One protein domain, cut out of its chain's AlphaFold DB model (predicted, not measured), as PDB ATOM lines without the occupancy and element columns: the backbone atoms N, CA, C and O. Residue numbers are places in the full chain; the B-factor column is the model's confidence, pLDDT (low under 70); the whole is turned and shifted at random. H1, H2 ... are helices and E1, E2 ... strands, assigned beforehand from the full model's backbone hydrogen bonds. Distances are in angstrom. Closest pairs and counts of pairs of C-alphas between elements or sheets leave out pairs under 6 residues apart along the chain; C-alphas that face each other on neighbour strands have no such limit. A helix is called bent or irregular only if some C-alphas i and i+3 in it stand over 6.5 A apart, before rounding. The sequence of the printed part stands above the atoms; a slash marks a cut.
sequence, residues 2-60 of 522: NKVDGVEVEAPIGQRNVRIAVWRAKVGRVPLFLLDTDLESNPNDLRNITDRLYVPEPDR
ATOM      1  N   ASN A   2      11.924  -8.223  17.429       91.44
ATOM      2  CA  ASN A   2      10.472  -8.390  17.486       91.44
ATOM      3  C   ASN A   2       9.811  -7.183  16.829       91.44
ATOM      4  O   ASN A   2      10.279  -6.059  17.037       91.44
ATOM      5  N   LYS A   3       8.740  -7.407  16.063       92.94
ATOM      6  CA  LYS A   3       7.887  -6.319  15.580       92.94
ATOM      7  C   LYS A   3       7.313  -5.577  16.790       92.94
ATOM      8  O   LYS A   3       7.058  -6.190  17.828       92.94
ATOM      9  N   VAL A   4       7.210  -4.256  16.703       93.31
ATOM     10  CA  VAL A   4       6.564  -3.451  17.740       93.31
ATOM     11  C   VAL A   4       5.080  -3.386  17.410       93.31
ATOM     12  O   VAL A   4       4.671  -2.671  16.497       93.31
ATOM     13  N   ASP A   5       4.289  -4.178  18.125       86.25
ATOM     14  CA  ASP A   5       2.852  -4.268  17.882       86.25
ATOM     15  C   ASP A   5       2.163  -2.919  18.112       86.25
ATOM     16  O   ASP A   5       2.461  -2.201  19.069       86.25
ATOM     17  N   GLY A   6       1.244  -2.573  17.209       83.94
ATOM     18  CA  GLY A   6       0.461  -1.338  17.280       83.94
ATOM     19  C   GLY A   6       1.207  -0.057  16.891       83.94
ATOM     20  O   GLY A   6       0.617   1.014  16.993       83.94
ATOM     21  N   VAL A   7       2.464  -0.137  16.433       90.94
ATOM     22  CA  VAL A   7       3.244   1.039  16.015       90.94
ATOM     23  C   VAL A   7       3.551   0.974  14.521       90.94
ATOM     24  O   VAL A   7       4.446   0.256  14.073       90.94
ATOM     25  N   GLU A   8       2.813   1.775  13.761       94.56
ATOM     26  CA  GLU A   8       3.032   2.056  12.342       94.56
ATOM     27  C   GLU A   8       2.971   3.573  12.153       94.56
ATOM     28  O   GLU A   8       2.118   4.244  12.738       94.56
ATOM     29  N   VAL A   9       3.896   4.124  11.370       97.38
ATOM     30  CA  VAL A   9       3.916   5.559  11.054       97.38
ATOM     31  C   VAL A   9       3.961   5.773   9.552       97.38
ATOM     32  O   VAL A   9       4.320   4.877   8.795       97.38
ATOM     33  N   GLU A  10       3.639   6.985   9.118       97.56
ATOM     34  CA  GLU A  10       3.724   7.378   7.716       97.56
ATOM     35  C   GLU A  10       4.812   8.433   7.502       97.56
ATOM     36  O   GLU A  10       4.991   9.321   8.342       97.56
ATOM     37  N   ALA A  11       5.508   8.378   6.366       97.81
ATOM     38  CA  ALA A  11       6.405   9.433   5.891       97.81
ATOM     39  C   ALA A  11       6.002   9.891   4.474       97.81
ATOM     40  O   ALA A  11       5.577   9.060   3.669       97.81
ATOM     41  N   PRO A  12       6.122  11.191   4.149       97.19
ATOM     42  CA  PRO A  12       5.694  11.718   2.857       97.19
ATOM     43  C   PRO A  12       6.715  11.412   1.754       97.19
ATOM     44  O   PRO A  12       7.910  11.622   1.940       97.19
ATOM     45  N   ILE A  13       6.240  10.960   0.593       96.94
ATOM     46  CA  ILE A  13       7.021  10.790  -0.640       96.94
ATOM     47  C   ILE A  13       6.213  11.389  -1.795       96.94
ATOM     48  O   ILE A  13       5.297  10.771  -2.349       96.94
ATOM     49  N   GLY A  14       6.554  12.626  -2.146       95.38
ATOM     50  CA  GLY A  14       5.829  13.439  -3.112       95.38
ATOM     51  C   GLY A  14       4.401  13.696  -2.647       95.38
ATOM     52  O   GLY A  14       4.180  14.293  -1.596       95.38
ATOM     53  N   GLN A  15       3.431  13.228  -3.430       93.94
ATOM     54  CA  GLN A  15       1.997  13.323  -3.117       93.94
ATOM     55  C   GLN A  15       1.461  12.113  -2.330       93.94
ATOM     56  O   GLN A  15       0.277  12.063  -2.006       93.94
ATOM     57  N   ARG A  16       2.301  11.103  -2.069       95.31
ATOM     58  CA  ARG A  16       1.922   9.853  -1.393       95.31
ATOM     59  C   ARG A  16       2.542   9.793   0.000       95.31
ATOM     60  O   ARG A  16       3.495  10.509   0.291       95.31
ATOM     61  N   ASN A  17       2.056   8.867   0.819       96.81
ATOM     62  CA  ASN A  17       2.709   8.465   2.058       96.81
ATOM     63  C   ASN A  17       3.214   7.024   1.937       96.81
ATOM     64  O   ASN A  17       2.535   6.175   1.360       96.81
ATOM     65  N   VAL A  18       4.393   6.752   2.497       98.00
ATOM     66  CA  VAL A  18       4.873   5.391   2.756       98.00
ATOM     67  C   VAL A  18       4.568   5.021   4.198       98.00
ATOM     68  O   VAL A  18       4.873   5.791   5.110       98.00
ATOM     69  N   ARG A  19       3.985   3.841   4.404       98.19
ATOM     70  CA  ARG A  19       3.793   3.250   5.730       98.19
ATOM     71  C   ARG A  19       5.059   2.547   6.186       98.19
ATOM     72  O   ARG A  19       5.741   1.907   5.390       98.19
ATOM     73  N   ILE A  20       5.379   2.682   7.462       98.38
ATOM     74  CA  ILE A  20       6.627   2.203   8.047       98.38
ATOM     75  C   ILE A  20       6.283   1.402   9.297       98.38
ATOM     76  O   ILE A  20       5.773   1.953  10.276       98.38
ATOM     77  N   ALA A  21       6.605   0.112   9.273       97.50
ATOM     78  CA  ALA A  21       6.575  -0.731  10.454       97.50
ATOM     79  C   ALA A  21       7.881  -0.598  11.240       97.50
ATOM     80  O   ALA A  21       8.941  -0.273  10.697       97.50
ATOM     81  N   VAL A  22       7.797  -0.875  12.540       97.94
ATOM     82  CA  VAL A  22       8.931  -0.755  13.455       97.94
ATOM     83  C   VAL A  22       9.285  -2.115  14.030       97.94
ATOM     84  O   VAL A  22       8.448  -2.819  14.597       97.94
ATOM     85  N   TRP A  23      10.563  -2.458  13.947       97.25
ATOM     86  CA  TRP A  23      11.150  -3.614  14.609       97.25
ATOM     87  C   TRP A  23      12.050  -3.151  15.748       97.25
ATOM     88  O   TRP A  23      12.785  -2.176  15.621       97.25
ATOM     89  N   ARG A  24      12.026  -3.868  16.872       96.38
ATOM     90  CA  ARG A  24      12.870  -3.594  18.037       96.38
ATOM     91  C   ARG A  24      13.839  -4.741  18.291       96.38
ATOM     92  O   ARG A  24      13.441  -5.897  18.476       96.38
ATOM     93  N   ALA A  25      15.117  -4.405  18.395       96.31
ATOM     94  CA  ALA A  25      16.153  -5.255  18.968       96.31
ATOM     95  C   ALA A  25      16.665  -4.634  20.279       96.31
ATOM     96  O   ALA A  25      16.709  -3.415  20.416       96.31
ATOM     97  N   LYS A  26      17.037  -5.459  21.264       94.62
ATOM     98  CA  LYS A  26      17.724  -4.980  22.473       94.62
ATOM     99  C   LYS A  26      19.228  -5.155  22.288       94.62
ATOM    100  O   LYS A  26      19.687  -6.280  22.114       94.62
ATOM    101  N   VAL A  27      19.976  -4.058  22.349       90.81
ATOM    102  CA  VAL A  27      21.442  -4.048  22.339       90.81
ATOM    103  C   VAL A  27      21.903  -3.688  23.747       90.81
ATOM    104  O   VAL A  27      21.989  -2.518  24.124       90.81
ATOM    105  N   GLY A  28      22.104  -4.712  24.580       88.00
ATOM    106  CA  GLY A  28      22.287  -4.522  26.019       88.00
ATOM    107  C   GLY A  28      21.073  -3.817  26.633       88.00
ATOM    108  O   GLY A  28      19.957  -4.339  26.592       88.00
ATOM    109  N   ARG A  29      21.288  -2.618  27.186       90.00
ATOM    110  CA  ARG A  29      20.232  -1.775  27.781       90.00
ATOM    111  C   ARG A  29      19.579  -0.805  26.788       90.00
ATOM    112  O   ARG A  29      18.596  -0.164  27.141       90.00
ATOM    113  N   VAL A  30      20.104  -0.693  25.567       92.38
ATOM    114  CA  VAL A  30      19.651   0.287  24.571       92.38
ATOM    115  C   VAL A  30      18.712  -0.386  23.563       92.38
ATOM    116  O   VAL A  30      19.077  -1.416  22.982       92.38
ATOM    117  N   PRO A  31      17.498   0.144  23.332       94.69
ATOM    118  CA  PRO A  31      16.650  -0.321  22.245       94.69
ATOM    119  C   PRO A  31      17.175   0.193  20.897       94.69
ATOM    120  O   PRO A  31      17.412   1.385  20.725       94.69
ATOM    121  N   LEU A  32      17.322  -0.711  19.932       96.38
ATOM    122  CA  LEU A  32      17.535  -0.394  18.524       96.38
ATOM    123  C   LEU A  32      16.202  -0.537  17.791       96.38
ATOM    124  O   LEU A  32      15.629  -1.631  17.767       96.38
ATOM    125  N   PHE A  33      15.735   0.557  17.197       96.75
ATOM    126  CA  PHE A  33      14.561   0.569  16.331       96.75
ATOM    127  C   PHE A  33      14.996   0.510  14.868       96.75
ATOM    128  O   PHE A  33      15.879   1.255  14.446       96.75
ATOM    129  N   LEU A  34      14.389  -0.399  14.114       96.94
ATOM    130  CA  LEU A  34      14.641  -0.623  12.694       96.94
ATOM    131  C   LEU A  34      13.337  -0.367  11.942       96.94
ATOM    132  O   LEU A  34      12.277  -0.836  12.361       96.94
ATOM    133  N   LEU A  35      13.426   0.415  10.874       97.38
ATOM    134  CA  LEU A  35      12.287   0.877  10.091       97.38
ATOM    135  C   LEU A  35      12.153  -0.008   8.858       97.38
ATOM    136  O   LEU A  35      13.155  -0.288   8.200       97.38
ATOM    137  N   ASP A  36      10.931  -0.424   8.554       96.94
ATOM    138  CA  ASP A  36      10.650  -1.353   7.469       96.94
ATOM    139  C   ASP A  36       9.467  -0.883   6.624       96.94
ATOM    140  O   ASP A  36       8.386  -0.606   7.147       96.94
ATOM    141  N   THR A  37       9.691  -0.773   5.317       97.81
ATOM    142  CA  THR A  37       8.672  -0.378   4.345       97.81
ATOM    143  C   THR A  37       8.073  -1.562   3.599       97.81
ATOM    144  O   THR A  37       7.115  -1.350   2.852       97.81
ATOM    145  N   ASP A  38       8.589  -2.786   3.773       96.81
ATOM    146  CA  ASP A  38       8.089  -3.984   3.091       96.81
ATOM    147  C   ASP A  38       6.755  -4.463   3.688       96.81
ATOM    148  O   ASP A  38       6.651  -5.463   4.397       96.81
ATOM    149  N   LEU A  39       5.707  -3.688   3.415       95.81
ATOM    150  CA  LEU A  39       4.342  -3.913   3.867       95.81
ATOM    151  C   LEU A  39       3.439  -4.111   2.658       95.81
ATOM    152  O   LEU A  39       3.501  -3.335   1.708       95.81
ATOM    153  N   GLU A  40       2.539  -5.090   2.715       95.06
ATOM    154  CA  GLU A  40       1.546  -5.327   1.655       95.06
ATOM    155  C   GLU A  40       0.641  -4.110   1.405       95.06
ATOM    156  O   GLU A  40       0.161  -3.910   0.294       95.06
ATOM    157  N   SER A  41       0.443  -3.266   2.424       94.81
ATOM    158  CA  SER A  41      -0.300  -2.007   2.316       94.81
ATOM    159  C   SER A  41       0.432  -0.926   1.516       94.81
ATOM    160  O   SER A  41      -0.191   0.056   1.114       94.81
ATOM    161  N   ASN A  42       1.746  -1.059   1.316       97.44
ATOM    162  CA  ASN A  42       2.519  -0.149   0.484       97.44
ATOM    163  C   ASN A  42       2.528  -0.629  -0.977       97.44
ATOM    164  O   ASN A  42       2.703  -1.820  -1.239       97.44
ATOM    165  N   PRO A  43       2.452   0.291  -1.954       95.00
ATOM    166  CA  PRO A  43       2.774  -0.018  -3.342       95.00
ATOM    167  C   PRO A  43       4.182  -0.615  -3.488       95.00
ATOM    168  O   PRO A  43       5.100  -0.244  -2.752       95.00
ATOM    169  N   ASN A  44       4.378  -1.482  -4.484       92.25
ATOM    170  CA  ASN A  44       5.646  -2.194  -4.705       92.25
ATOM    171  C   ASN A  44       6.872  -1.267  -4.796       92.25
ATOM    172  O   ASN A  44       7.939  -1.608  -4.294       92.25
ATOM    173  N   ASP A  45       6.729  -0.075  -5.386       92.88
ATOM    174  CA  ASP A  45       7.837   0.880  -5.502       92.88
ATOM    175  C   ASP A  45       8.256   1.507  -4.158       92.88
ATOM    176  O   ASP A  45       9.390   1.967  -4.023       92.88
ATOM    177  N   LEU A  46       7.364   1.510  -3.160       96.06
ATOM    178  CA  LEU A  46       7.645   1.987  -1.803       96.06
ATOM    179  C   LEU A  46       8.097   0.854  -0.875       96.06
ATOM    180  O   LEU A  46       8.891   1.097   0.030       96.06
ATOM    181  N   ARG A  47       7.666  -0.389  -1.127       96.00
ATOM    182  CA  ARG A  47       8.127  -1.572  -0.378       96.00
ATOM    183  C   ARG A  47       9.635  -1.753  -0.462       96.00
ATOM    184  O   ARG A  47      10.303  -1.946   0.550       96.00
ATOM    185  N   ASN A  48      10.172  -1.562  -1.662       94.19
ATOM    186  CA  ASN A  48      11.581  -1.766  -1.961       94.19
ATOM    187  C   ASN A  48      12.505  -0.710  -1.328       94.19
ATOM    188  O   ASN A  48      13.719  -0.818  -1.455       94.19
ATOM    189  N   ILE A  49      12.013   0.317  -0.624       96.50
ATOM    190  CA  ILE A  49      12.896   1.329  -0.015       96.50
ATOM    191  C   ILE A  49      13.893   0.674   0.960       96.50
ATOM    192  O   ILE A  49      15.082   1.002   0.912       96.50
ATOM    193  N   THR A  50      13.459  -0.302   1.762       95.19
ATOM    194  CA  THR A  50      14.283  -0.970   2.788       95.19
ATOM    195  C   THR A  50      14.941  -2.286   2.355       95.19
ATOM    196  O   THR A  50      15.675  -2.864   3.154       95.19
ATOM    197  N   ASP A  51      14.775  -2.750   1.106       93.25
ATOM    198  CA  ASP A  51      15.274  -4.081   0.694       93.25
ATOM    199  C   ASP A  51      16.815  -4.189   0.609       93.25
ATOM    200  O   ASP A  51      17.385  -5.276   0.742       93.25
ATOM    201  N   ARG A  52      17.512  -3.061   0.397       91.12
ATOM    202  CA  ARG A  52      18.956  -3.036   0.134       91.12
ATOM    203  C   ARG A  52      19.609  -1.749   0.617       91.12
ATOM    204  O   ARG A  52      19.127  -0.645   0.386       91.12
ATOM    205  N   LEU A  53      20.778  -1.900   1.231       89.31
ATOM    206  CA  LEU A  53      21.624  -0.789   1.666       89.31
ATOM    207  C   LEU A  53      22.376  -0.154   0.484       89.31
ATOM    208  O   LEU A  53      22.916  -0.876  -0.354       89.31
ATOM    209  N   TYR A  54      22.483   1.180   0.486       80.56
ATOM    210  CA  TYR A  54      23.305   1.983  -0.440       80.56
ATOM    211  C   TYR A  54      23.032   1.702  -1.921       80.56
ATOM    212  O   TYR A  54      23.911   1.313  -2.691       80.56
ATOM    213  N   VAL A  55      21.775   1.882  -2.303       88.19
ATOM    214  CA  VAL A  55      21.328   1.737  -3.688       88.19
ATOM    215  C   VAL A  55      21.894   2.875  -4.552       88.19
ATOM    216  O   VAL A  55      21.955   4.012  -4.078       88.19
ATOM    217  N   PRO A  56      22.355   2.599  -5.785       85.25
ATOM    218  CA  PRO A  56      22.921   3.626  -6.658       85.25
ATOM    219  C   PRO A  56      21.870   4.583  -7.238       85.25
ATOM    220  O   PRO A  56      22.238   5.651  -7.718       85.25
ATOM    221  N   GLU A  57      20.585   4.217  -7.227       92.62
ATOM    222  CA  GLU A  57      19.490   5.012  -7.783       92.62
ATOM    223  C   GLU A  57      19.174   6.225  -6.885       92.62
ATOM    224  O   GLU A  57      18.666   6.037  -5.773       92.62
ATOM    225  N   PRO A  58      19.395   7.478  -7.345       93.94
ATOM    226  CA  PRO A  58      19.237   8.665  -6.499       93.94
ATOM    227  C   PRO A  58      17.818   8.853  -5.955       93.94
ATOM    228  O   PRO A  58      17.650   9.244  -4.804       93.94
ATOM    229  N   ASP A  59      16.792   8.533  -6.751       95.44
ATOM    230  CA  ASP A  59      15.391   8.602  -6.319       95.44
ATOM    231  C   ASP A  59      15.138   7.686  -5.119       95.44
ATOM    232  O   ASP A  59      14.668   8.134  -4.073       95.44
ATOM    233  N   ARG A  60      15.531   6.419  -5.227       95.44
ATOM    234  CA  ARG A  60      15.363   5.449  -4.149       95.44
ATOM    235  C   ARG A  60      16.236   5.793  -2.943       95.44
ATOM    236  O   ARG A  60      15.798   5.623  -1.806       95.44
TER     237      ARG A  60
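AT A GLANCE: This is residues 2 to 60 of the 522 residues of an uncharacterized protein of Actinobacteria bacterium 13_2_20CM_2_66_6 (UniProt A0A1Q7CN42). A long, strongly twisted three-stranded sheet has one short helix, H1, over one face, and residues 52 to 58 stick out as a loop in the tail after H1. E1, sharply bent, folds back into E2, and E2 into E3, a meander in which each strand is the antiparallel neighbour of the one before. The printed part has 59 residues, with three named strands and then one named helix; the sheet's order is E1, E2, E3, antiparallel, and the class is mostly strand. It is only just loose, close to compact, with a radius of gyration of the C-alphas of 12.8 A and spans of 37 by 27 by 17 A.

HOW THE PARTS SIT: Edge strand E1, residues 2 to 13, bends by 86 degrees at Gly 6. It forms a hairpin with inner strand E2, residues 16 to 27, at 145 degrees between directions; N 4 and O 22 are 2.8 A apart and N 11 and O 18 2.9 A, within hydrogen-bond range. E2 forms a second hairpin with edge strand E3, residues 30 to 36, at 150 degrees, with N 23 and O 34 2.8 A apart. H1, residues 44 to 50, is on the sheet at a height of 8.5 A. It lies over E2 and runs along the strands, only just, at 28 degrees to E2 on the local plane. The closest C-alphas of E2 and H1 are those of Val 18 and Leu 46, 6.3 A apart; those of E3 and H1 are Asp 36 and Thr 50, 5.9 A. H1 is irregular, only just: C-alphas 47 and 50 are 6.9 A apart. In its backbone 1 of 3 O i to N i+4 pairs and 2 of 4 O i to N i+3 pairs are within range.

IN THESE COORDINATES: E1 begins at C-alpha 2 (10.472, -8.390, 17.486) and measures 26.6 A. E2 measures 33.7 A, ending at C-alpha 27 (21.442, -4.048, 22.339), and E3 19.4 A. H1 ends at C-alpha 50 (14.283, -0.970, 2.788).

THE WHOLE: The C-alphas farthest apart, of Gln 15 and Gly 28, are 39.7 A apart. The printed part has no cut. The links E1 to E2 and E2 to E3 are tight, and E3 to H1 is short. No printed residue has a pLDDT under 70.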